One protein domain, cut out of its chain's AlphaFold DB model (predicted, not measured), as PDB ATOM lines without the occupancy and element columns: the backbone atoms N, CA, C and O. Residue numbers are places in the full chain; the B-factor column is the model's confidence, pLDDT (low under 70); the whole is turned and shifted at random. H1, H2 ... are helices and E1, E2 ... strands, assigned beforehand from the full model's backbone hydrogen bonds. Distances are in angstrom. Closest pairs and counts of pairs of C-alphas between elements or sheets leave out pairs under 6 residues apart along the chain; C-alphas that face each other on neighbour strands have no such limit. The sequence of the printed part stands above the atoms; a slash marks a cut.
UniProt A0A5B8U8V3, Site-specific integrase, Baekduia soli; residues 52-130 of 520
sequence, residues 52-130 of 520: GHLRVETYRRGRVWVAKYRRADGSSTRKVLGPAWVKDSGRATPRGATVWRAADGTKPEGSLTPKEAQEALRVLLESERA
ATOM      1  N   GLY A  52     105.106  73.945 139.855       85.62
ATOM      2  CA  GLY A  52     103.808  74.391 139.356       85.62
ATOM      3  C   GLY A  52     102.839  73.246 139.098       85.62
ATOM      4  O   GLY A  52     103.221  72.079 139.111       85.62
ATOM      5  N   HIS A  53     101.571  73.589 138.890       85.06
ATOM      6  CA  HIS A  53     100.510  72.644 138.545       85.06
ATOM      7  C   HIS A  53      99.539  73.250 137.526       85.06
ATOM      8  O   HIS A  53      99.425  74.471 137.387       85.06
ATOM      9  N   LEU A  54      98.821  72.375 136.823       88.44
ATOM     10  CA  LEU A  54      97.816  72.741 135.832       88.44
ATOM     11  C   LEU A  54      96.417  72.804 136.437       88.44
ATOM     12  O   LEU A  54      96.067  72.041 137.339       88.44
ATOM     13  N   ARG A  55      95.589  73.686 135.884       87.25
ATOM     14  CA  ARG A  55      94.155  73.754 136.154       87.25
ATOM     15  C   ARG A  55      93.404  74.071 134.866       87.25
ATOM     16  O   ARG A  55      93.846  74.914 134.094       87.25
ATOM     17  N   VAL A  56      92.254  73.434 134.675       87.75
ATOM     18  CA  VAL A  56      91.300  73.820 133.631       87.75
ATOM     19  C   VAL A  56      90.366  74.883 134.208       87.75
ATOM     20  O   VAL A  56      89.783  74.690 135.277       87.75
ATOM     21  N   GLU A  57      90.258  76.022 133.532       87.50
ATOM     22  CA  GLU A  57      89.325  77.102 133.872       87.50
ATOM     23  C   GLU A  57      88.343  77.307 132.704       87.50
ATOM     24  O   GLU A  57      88.730  77.242 131.536       87.50
ATOM     25  N   THR A  58      87.064  77.527 133.014       85.62
ATOM     26  CA  THR A  58      86.001  77.715 132.013       85.62
ATOM     27  C   THR A  58      85.728  79.202 131.819       85.62
ATOM     28  O   THR A  58      85.423  79.901 132.783       85.62
ATOM     29  N   TYR A  59      85.802  79.675 130.576       81.44
ATOM     30  CA  TYR A  59      85.497  81.051 130.179       81.44
ATOM     31  C   TYR A  59      84.337  81.080 129.172       81.44
ATOM     32  O   TYR A  59      83.947  80.046 128.630       81.44
ATOM     33  N   ARG A  60      83.807  82.276 128.865       76.88
ATOM     34  CA  ARG A  60      82.711  82.461 127.886       76.88
ATOM     35  C   ARG A  60      83.013  81.888 126.491       76.88
ATOM     36  O   ARG A  60      82.085  81.534 125.783       76.88
ATOM     37  N   ARG A  61      84.292  81.799 126.102       71.62
ATOM     38  CA  ARG A  61      84.753  81.267 124.803       71.62
ATOM     39  C   ARG A  61      85.253  79.812 124.867       71.62
ATOM     40  O   ARG A  61      85.865  79.348 123.917       71.62
ATOM     41  N   GLY A  62      85.024  79.105 125.976       83.94
ATOM     42  CA  GLY A  62      85.435  77.708 126.155       83.94
ATOM     43  C   GLY A  62      86.385  77.482 127.334       83.94
ATOM     44  O   GLY A  62      86.685  78.388 128.117       83.94
ATOM     45  N   ARG A  63      86.835  76.234 127.492       90.56
ATOM     46  CA  ARG A  63      87.773  75.822 128.549       90.56
ATOM     47  C   ARG A  63      89.209  76.117 128.126       90.56
ATOM     48  O   ARG A  63      89.547  75.951 126.958       90.56
ATOM     49  N   VAL A  64      90.064  76.494 129.073       91.94
ATOM     50  CA  VAL A  64      91.495  76.743 128.832       91.94
ATOM     51  C   VAL A  64      92.358  76.096 129.909       91.94
ATOM     52  O   VAL A  64      91.948  75.972 131.067       91.94
ATOM     53  N   TRP A  65      93.574  75.713 129.529       90.25
ATOM     54  CA  TRP A  65      94.606  75.278 130.461       90.25
ATOM     55  C   TRP A  65      95.321  76.484 131.061       90.25
ATOM     56  O   TRP A  65      95.822  77.355 130.348       90.25
ATOM     57  N   VAL A  66      95.403  76.514 132.386       87.06
ATOM     58  CA  VAL A  66      96.112  77.538 133.154       87.06
ATOM     59  C   VAL A  66      97.198  76.865 133.983       87.06
ATOM     60  O   VAL A  66      96.910  76.036 134.848       87.06
ATOM     61  N   ALA A  67      98.448  77.247 133.745       87.62
ATOM     62  CA  ALA A  67      99.575  76.902 134.600       87.62
ATOM     63  C   ALA A  67      99.637  77.871 135.783       87.62
ATOM     64  O   ALA A  67      99.692  79.088 135.590       87.62
ATOM     65  N   LYS A  68      99.658  77.345 137.010       83.88
ATOM     66  CA  LYS A  68      99.949  78.102 138.236       83.88
ATOM     67  C   LYS A  68     101.295  77.636 138.769       83.88
ATOM     68  O   LYS A  68     101.436  76.461 139.102       83.88
ATOM     69  N   TYR A  69     102.276  78.529 138.827       81.25
ATOM     70  CA  TYR A  69     103.658  78.143 139.096       81.25
ATOM     71  C   TYR A  69     104.445  79.211 139.862       81.25
ATOM     72  O   TYR A  69     104.049  80.377 139.922       81.25
ATOM     73  N   ARG A  70     105.547  78.783 140.484       72.69
ATOM     74  CA  ARG A  70     106.502  79.615 141.220       72.69
ATOM     75  C   ARG A  70     107.670  79.979 140.300       72.69
ATOM     76  O   ARG A  70     108.274  79.077 139.734       72.69
ATOM     77  N   ARG A  71     107.969  81.270 140.158       74.38
ATOM     78  CA  ARG A  71     109.122  81.797 139.410       74.38
ATOM     79  C   ARG A  71     110.431  81.592 140.176       74.38
ATOM     80  O   ARG A  71     110.406  81.330 141.380       74.38
ATOM     81  N   ALA A  72     111.571  81.777 139.507       62.06
ATOM     82  CA  ALA A  72     112.890  81.737 140.153       62.06
ATOM     83  C   ALA A  72     113.090  82.834 141.217       62.06
ATOM     84  O   ALA A  72     113.842  82.640 142.167       62.06
ATOM     85  N   ASP A  73     112.353  83.946 141.139       54.44
ATOM     86  CA  ASP A  73     112.308  84.968 142.196       54.44
ATOM     87  C   ASP A  73     111.413  84.574 143.396       54.44
ATOM     88  O   ASP A  73     111.213  85.356 144.322       54.44
ATOM     89  N   GLY A  74     110.838  83.365 143.403       55.56
ATOM     90  CA  GLY A  74     109.958  82.867 144.461       55.56
ATOM     91  C   GLY A  74     108.525  83.419 144.425       55.56
ATOM     92  O   GLY A  74     107.696  83.001 145.240       55.56
ATOM     93  N   SER A  75     108.189  84.315 143.491       57.97
ATOM     94  CA  SER A  75     106.819  84.795 143.299       57.97
ATOM     95  C   SER A  75     105.939  83.720 142.652       57.97
ATOM     96  O   SER A  75     106.387  82.910 141.843       57.97
ATOM     97  N   SER A  76     104.659  83.674 143.029       65.62
ATOM     98  CA  SER A  76     103.673  82.802 142.377       65.62
ATOM     99  C   SER A  76     102.952  83.575 141.284       65.62
ATOM    100  O   SER A  76     102.423  84.657 141.537       65.62
ATOM    101  N   THR A  77     102.885  83.001 140.091       77.06
ATOM    102  CA  THR A  77     102.212  83.596 138.938       77.06
ATOM    103  C   THR A  77     101.315  82.575 138.241       77.06
ATOM    104  O   THR A  77     101.295  81.385 138.579       77.06
ATOM    105  N   ARG A  78     100.521  83.050 137.281       87.38
ATOM    106  CA  ARG A  78      99.691  82.197 136.429       87.38
ATOM    107  C   ARG A  78      99.874  82.560 134.962       87.38
ATOM    108  O   ARG A  78      99.960  83.741 134.636       87.38
ATOM    109  N   LYS A  79      99.860  81.558 134.085       85.75
ATOM    110  CA  LYS A  79      99.913  81.730 132.628       85.75
ATOM    111  C   LYS A  79      98.860  80.849 131.964       85.75
ATOM    112  O   LYS A  79      98.734  79.673 132.302       85.75
ATOM    113  N   VAL A  80      98.091  81.422 131.041       90.12
ATOM    114  CA  VAL A  80      97.183  80.651 130.183       90.12
ATOM    115  C   VAL A  80      98.034  79.988 129.105       90.12
ATOM    116  O   VAL A  80      98.792  80.674 128.427       90.12
ATOM    117  N   LEU A  81      97.949  78.664 128.996       86.88
ATOM    118  CA  LEU A  81      98.722  77.885 128.027       86.88
ATOM    119  C   LEU A  81      98.002  77.772 126.681       86.88
ATOM    120  O   LEU A  81      98.655  77.756 125.647       86.88
ATOM    121  N   GLY A  82      96.667  77.719 126.695       88.62
ATOM    122  CA  GLY A  82      95.842  77.633 125.489       88.62
ATOM    123  C   GLY A  82      94.469  76.998 125.742       88.62
ATOM    124  O   GLY A  82      94.170  76.624 126.885       88.62
ATOM    125  N   PRO A  83      93.622  76.876 124.705       90.88
ATOM    126  CA  PRO A  83      92.343  76.170 124.771       90.88
ATOM    127  C   PRO A  83      92.509  74.722 125.249       90.88
ATOM    128  O   PRO A  83      93.455  74.033 124.873       90.88
ATOM    129  N   ALA A  84      91.603  74.251 126.103       89.69
ATOM    130  CA  ALA A  84      91.659  72.914 126.681       89.69
ATOM    131  C   ALA A  84      90.766  71.945 125.902       89.69
ATOM    132  O   ALA A  84      89.539  72.023 125.983       89.69
ATOM    133  N   TRP A  85      91.389  70.989 125.207       90.19
ATOM    134  CA  TRP A  85      90.689  69.898 124.531       90.19
ATOM    135  C   TRP A  85      90.476  68.728 125.494       90.19
ATOM    136  O   TRP A  85      91.247  67.762 125.522       90.19
ATOM    137  N   VAL A  86      89.474  68.865 126.366       89.19
ATOM    138  CA  VAL A  86      89.271  67.952 127.498       89.19
ATOM    139  C   VAL A  86      87.809  67.637 127.799       89.19
ATOM    140  O   VAL A  86      86.945  68.519 127.784       89.19
ATOM    141  N   LYS A  87      87.561  66.383 128.187       87.25
ATOM    142  CA  LYS A  87      86.320  65.914 128.814       87.25
ATOM    143  C   LYS A  87      86.556  65.541 130.276       87.25
ATOM    144  O   LYS A  87      87.665  65.155 130.665       87.25
ATOM    145  N   ASP A  88      85.517  65.701 131.088       84.56
ATOM    146  CA  ASP A  88      85.549  65.287 132.489       84.56
ATOM    147  C   ASP A  88      85.642  63.755 132.550       84.56
ATOM    148  O   ASP A  88      84.930  63.056 131.832       84.56
ATOM    149  N   SER A  89      86.562  63.227 133.356       80.62
ATOM    150  CA  SER A  89      86.727  61.779 133.510       80.62
ATOM    151  C   SER A  89      85.793  61.157 134.552       80.62
ATOM    152  O   SER A  89      85.858  59.945 134.758       80.62
ATOM    153  N   GLY A  90      84.992  61.971 135.252       78.44
ATOM    154  CA  GLY A  90      84.135  61.544 136.361       78.44
ATOM    155  C   GLY A  90      84.909  61.185 137.634       78.44
ATOM    156  O   GLY A  90      84.320  60.734 138.612       78.44
ATOM    157  N   ARG A  91      86.237  61.364 137.640       78.19
ATOM    158  CA  ARG A  91      87.115  61.087 138.784       78.19
ATOM    159  C   ARG A  91      87.642  62.388 139.375       78.19
ATOM    160  O   ARG A  91      88.034  63.299 138.649       78.19
ATOM    161  N   ALA A  92      87.725  62.438 140.700       80.94
ATOM    162  CA  ALA A  92      88.375  63.513 141.436       80.94
ATOM    163  C   ALA A  92      89.627  62.988 142.151       80.94
ATOM    164  O   ALA A  92      89.697  61.837 142.575       80.94
ATOM    165  N   THR A  93      90.634  63.844 142.287       73.94
ATOM    166  CA  THR A  93      91.804  63.584 143.138       73.94
ATOM    167  C   THR A  93      91.411  63.606 144.627       73.94
ATOM    168  O   THR A  93      90.398  64.217 144.969       73.94
ATOM    169  N   PRO A  94      92.233  63.064 145.554       59.44
ATOM    170  CA  PRO A  94      91.965  63.123 147.003       59.44
ATOM    171  C   PRO A  94      91.795  64.544 147.570       59.44
ATOM    172  O   PRO A  94      91.254  64.732 148.653       59.44
ATOM    173  N   ARG A  95      92.261  65.561 146.835       60.25
ATOM    174  CA  ARG A  95      92.113  66.987 147.166       60.25
ATOM    175  C   ARG A  95      90.906  67.648 146.477       60.25
ATOM    176  O   ARG A  95      90.803  68.871 146.491       60.25
ATOM    177  N   GLY A  96      90.021  66.864 145.856       68.44
ATOM    178  CA  GLY A  96      88.771  67.318 145.238       68.44
ATOM    179  C   GLY A  96      88.905  67.942 143.843       68.44
ATOM    180  O   GLY A  96      87.943  68.519 143.351       68.44
ATOM    181  N   ALA A  97      90.073  67.864 143.191       72.50
ATOM    182  CA  ALA A  97      90.249  68.403 141.837       72.50
ATOM    183  C   ALA A  97      89.837  67.384 140.763       72.50
ATOM    184  O   ALA A  97      90.292  66.240 140.818       72.50
ATOM    185  N   THR A  98      89.035  67.815 139.782       82.00
ATOM    186  CA  THR A  98      88.605  67.018 138.620       82.00
ATOM    187  C   THR A  98      89.796  66.510 137.810       82.00
ATOM    188  O   THR A  98      90.687  67.283 137.445       82.00
ATOM    189  N   VAL A  99      89.796  65.215 137.499       82.75
ATOM    190  CA  VAL A  99      90.756  64.591 136.588       82.75
ATOM    191  C   VAL A  99      90.216  64.721 135.162       82.75
ATOM    192  O   VAL A  99      89.105  64.286 134.869       82.75
ATOM    193  N   TRP A 100      91.001  65.314 134.268       86.44
ATOM    194  CA  TRP A 100      90.605  65.577 132.882       86.44
ATOM    195  C   TRP A 100      91.212  64.545 131.928       86.44
ATOM    196  O   TRP A 100      92.377  64.175 132.074       86.44
ATOM    197  N   ARG A 101      90.441  64.101 130.931       85.81
ATOM    198  CA  ARG A 101      90.919  63.271 129.809       85.81
ATOM    199  C   ARG A 101      90.797  64.044 128.501       85.81
ATOM    200  O   ARG A 101      90.043  65.011 128.434       85.81
ATOM    201  N   ALA A 102      91.534  63.629 127.473       88.31
ATOM    202  CA  ALA A 102      91.353  64.180 126.132       88.31
ATOM    203  C   ALA A 102      89.899  63.970 125.667       88.31
ATOM    204  O   ALA A 102      89.308  62.924 125.950       88.31
ATOM    205  N   ALA A 103      89.321  64.988 125.030       84.62
ATOM    206  CA  ALA A 103      87.992  64.895 124.431       84.62
ATOM    207  C   ALA A 103      88.017  64.047 123.144       84.62
ATOM    208  O   ALA A 103      89.078  63.855 122.547       84.62
ATOM    209  N   ASP A 104      86.854  63.521 122.755       82.56
ATOM    210  CA  ASP A 104      86.709  62.614 121.611       82.56
ATOM    211  C   ASP A 104      86.590  63.384 120.288       82.56
ATOM    212  O   ASP A 104      86.016  64.471 120.250       82.56
ATOM    213  N   GLY A 105      87.097  62.799 119.198       80.69
ATOM    214  CA  GLY A 105      87.042  63.373 117.850       80.69
ATOM    215  C   GLY A 105      88.312  64.119 117.427       80.69
ATOM    216  O   GLY A 105      89.339  64.087 118.112       80.69
ATOM    217  N   THR A 106      88.247  64.770 116.263       81.62
ATOM    218  CA  THR A 106      89.380  65.503 115.684       81.62
ATOM    219  C   THR A 106      89.726  66.709 116.548       81.62
ATOM    220  O   THR A 106      88.916  67.614 116.743       81.62
ATOM    221  N   LYS A 107      90.951  66.714 117.077       86.69
ATOM    222  CA  LYS A 107      91.479  67.778 117.931       86.69
ATOM    223  C   LYS A 107      91.531  69.110 117.155       86.69
ATOM    224  O   LYS A 107      92.233  69.166 116.145       86.69
ATOM    225  N   PRO A 108      90.879  70.185 117.637       84.56
ATOM    226  CA  PRO A 108      90.972  71.500 117.008       84.56
ATOM    227  C   PRO A 108      92.399  72.061 117.052       84.56
ATOM    228  O   PRO A 108      93.106  71.915 118.058       84.56
ATOM    229  N   GLU A 109      92.800  72.741 115.980       78.69
ATOM    230  CA  GLU A 109      94.116  73.368 115.862       78.69
ATOM    231  C   GLU A 109      94.355  74.380 117.000       78.69
ATOM    232  O   GLU A 109      93.457  75.117 117.412       78.69
ATOM    233  N   GLY A 110      95.550  74.352 117.597       81.50
ATOM    234  CA  GLY A 110      95.916  75.212 118.733       81.50
ATOM    235  C   GLY A 110      95.346  74.812 120.105       81.50
ATOM    236  O   GLY A 110      95.714  75.424 121.108       81.50
ATOM    237  N   SER A 111      94.492  73.786 120.202       87.31
ATOM    238  CA  SER A 111      94.021  73.272 121.500       87.31
ATOM    239  C   SER A 111      95.026  72.302 122.135       87.31
ATOM    240  O   SER A 111      95.823  71.677 121.442       87.31
ATOM    241  N   LEU A 112      94.988  72.140 123.460       89.25
ATOM    242  CA  LEU A 112      95.920  71.289 124.208       89.25
ATOM    243  C   LEU A 112      95.197  70.137 124.914       89.25
ATOM    244  O   LEU A 112      94.243  70.342 125.677       89.25
ATOM    245  N   THR A 113      95.694  68.920 124.699       90.94
ATOM    246  CA  THR A 113      95.345  67.729 125.492       90.94
ATOM    247  C   THR A 113      96.018  67.779 126.873       90.94
ATOM    248  O   THR A 113      96.961  68.551 127.070       90.94
ATOM    249  N   PRO A 114      95.603  66.948 127.855       88.62
ATOM    250  CA  PRO A 114      96.261  66.910 129.164       88.62
ATOM    251  C   PRO A 114      97.772  66.645 129.087       88.62
ATOM    252  O   PRO A 114      98.537  67.265 129.818       88.62
ATOM    253  N   LYS A 115      98.211  65.768 128.173       87.56
ATOM    254  CA  LYS A 115      99.632  65.428 127.989       87.56
ATOM    255  C   LYS A 115     100.432  66.610 127.434       87.56
ATOM    256  O   LYS A 115     101.505  66.910 127.940       87.56
ATOM    257  N   GLU A 116      99.893  67.312 126.441       87.94
ATOM    258  CA  GLU A 116     100.550  68.481 125.837       87.94
ATOM    259  C   GLU A 116     100.575  69.681 126.785       87.94
ATOM    260  O   GLU A 116     101.560  70.412 126.835       87.94
ATOM    261  N   ALA A 117      99.530  69.862 127.596       88.75
ATOM    262  CA  ALA A 117      99.529  70.874 128.645       88.75
ATOM    263  C   ALA A 117     100.589  70.577 129.722       88.75
ATOM    264  O   ALA A 117     101.228  71.503 130.225       88.75
ATOM    265  N   GLN A 118     100.797  69.297 130.064       88.06
ATOM    266  CA  GLN A 118     101.841  68.861 131.001       88.06
ATOM    267  C   GLN A 118     103.240  69.188 130.463       88.06
ATOM    268  O   GLN A 118     104.082  69.699 131.201       88.06
ATOM    269  N   GLU A 119     103.461  68.945 129.172       89.44
ATOM    270  CA  GLU A 119     104.713  69.268 128.487       89.44
ATOM    271  C   GLU A 119     104.947  70.784 128.412       89.44
ATOM    272  O   GLU A 119     106.014  71.274 128.775       89.44
ATOM    273  N   ALA A 120     103.915  71.559 128.068       88.25
ATOM    274  CA  ALA A 120     103.982  73.018 128.070       88.25
ATOM    275  C   ALA A 120     104.276  73.597 129.468       88.25
ATOM    276  O   ALA A 120     105.000  74.587 129.587       88.25
ATOM    277  N   LEU A 121     103.762  72.980 130.543       88.06
ATOM    278  CA  LEU A 121     104.139  73.336 131.913       88.06
ATOM    279  C   LEU A 121     105.611  73.010 132.194       88.06
ATOM    280  O   LEU A 121     106.286  73.823 132.817       88.06
ATOM    281  N   ARG A 122     106.119  71.856 131.747       87.75
ATOM    282  CA  ARG A 122     107.528  71.473 131.931       87.75
ATOM    283  C   ARG A 122     108.468  72.515 131.321       87.75
ATOM    284  O   ARG A 122     109.303  73.055 132.043       87.75
ATOM    285  N   VAL A 123     108.249  72.862 130.052       88.69
ATOM    286  CA  VAL A 123     109.026  73.883 129.325       88.69
ATOM    287  C   VAL A 123     108.936  75.248 130.015       88.69
ATOM    288  O   VAL A 123     109.937  75.943 130.174       88.69
ATOM    289  N   LEU A 124     107.746  75.629 130.490       87.44
ATOM    290  CA  LEU A 124     107.549  76.877 131.229       87.44
ATOM    291  C   LEU A 124     108.385  76.921 132.516       87.44
ATOM    292  O   LEU A 124     109.051  77.920 132.779       87.44
ATOM    293  N   LEU A 125     108.369  75.850 133.312       84.69
ATOM    294  CA  LEU A 125     109.151  75.772 134.549       84.69
ATOM    295  C   LEU A 125     110.658  75.778 134.264       84.69
ATOM    296  O   LEU A 125     111.413  76.399 135.004       84.69
ATOM    297  N   GLU A 126     111.099  75.121 133.195       82.31
ATOM    298  CA  GLU A 126     112.504  75.110 132.782       82.31
ATOM    299  C   GLU A 126     112.985  76.501 132.347       82.31
ATOM    300  O   GLU A 126     114.020  76.966 132.821       82.31
ATOM    301  N   SER A 127     112.176  77.226 131.567       82.38
ATOM    302  CA  SER A 127     112.483  78.609 131.170       82.38
ATOM    303  C   SER A 127     112.604  79.560 132.364       82.38
ATOM    304  O   SER A 127     113.437  80.458 132.362       82.38
ATOM    305  N   GLU A 128     111.816  79.339 133.417       80.25
ATOM    306  CA  GLU A 128     111.837  80.168 134.625       80.25
ATOM    307  C   GLU A 128     113.044  79.862 135.510       80.25
ATOM    308  O   GLU A 128     113.578  80.774 136.133       80.25
ATOM    309  N   ARG A 129     113.523  78.611 135.530       73.06
ATOM    310  CA  ARG A 129     114.782  78.240 136.204       73.06
ATOM    311  C   ARG A 129     116.001  78.912 135.572       73.06
ATOM    312  O   ARG A 129     116.977  79.141 136.273       73.06
ATOM    313  N   ALA A 130     115.934  79.236 134.282       68.38
ATOM    314  CA  ALA A 130     117.020  79.867 133.539       68.38
ATOM    315  C   ALA A 130     117.092  81.402 133.702       68.38
ATOM    316  O   ALA A 130     118.011  82.018 133.166       68.38
TER     317      ALA A 130
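This is residues 52 to 130 of the 520 residues of the protein "Site-specific integrase" of Baekduia soli (UniProt A0A5B8U8V3). A strongly twisted sheet of three strands, E1, E2 and E3, has one long helix, H1, over one face, while its other face is bare of helices; a small separate hairpin, E4 and E5, lies at the end where H1 begins. The printed part has 79 residues, in the order E1 E2 E3 E4 E5 H1, and its class is mixed, helices and strands. The larger sheet runs E1, E2, E3, antiparallel throughout, a meander, each strand the antiparallel neighbour of the one before. The whole is compact, with a radius of gyration of the C-alphas of 13.2 A and spans of 40 by 32 by 23 A.

Find C-alpha 52 at (103.808, 74.391, 139.356); from there E1 runs to residue 59, 21.5 A. E2 is residues 62 to 70, 26.0 A, and E3 residues 76 to 83, 22.0 A. E4 is residues 86 to 92, 14.7 A, and E5 residues 98 to 102, 13.1 A. H1, residues 114 to 129, runs 22.8 A to C-alpha 129 at (114.782, 78.240, 136.204).

In the hairpin E1 and E2, look at N 55 and O 66, 2.9 A apart; in the hairpin E2 and E3, at N 67 and O 79, 2.8 A. H1 is on this sheet at a height of 8.2 A, the closest C-alphas of H1 and E2 being Leu 121 and Ala 67, 6.4 A. It runs along the strands, only just, at 29 degrees to E2 on the local plane. In H1 every O i to N i+4 pair is within hydrogen-bond range. In the antiparallel hairpin E4 and E5, N 87 and O 101 are 2.8 A apart. E3 and E4 are apart.

The C-alphas of Asp 73 and Gly 105 are the two farthest apart, 41.2 A. The printed part has no cut, and E5 to H1 is the long link, 11 residues. Residues 72 to 76, 94 to 96 and 130 have pLDDT under 70.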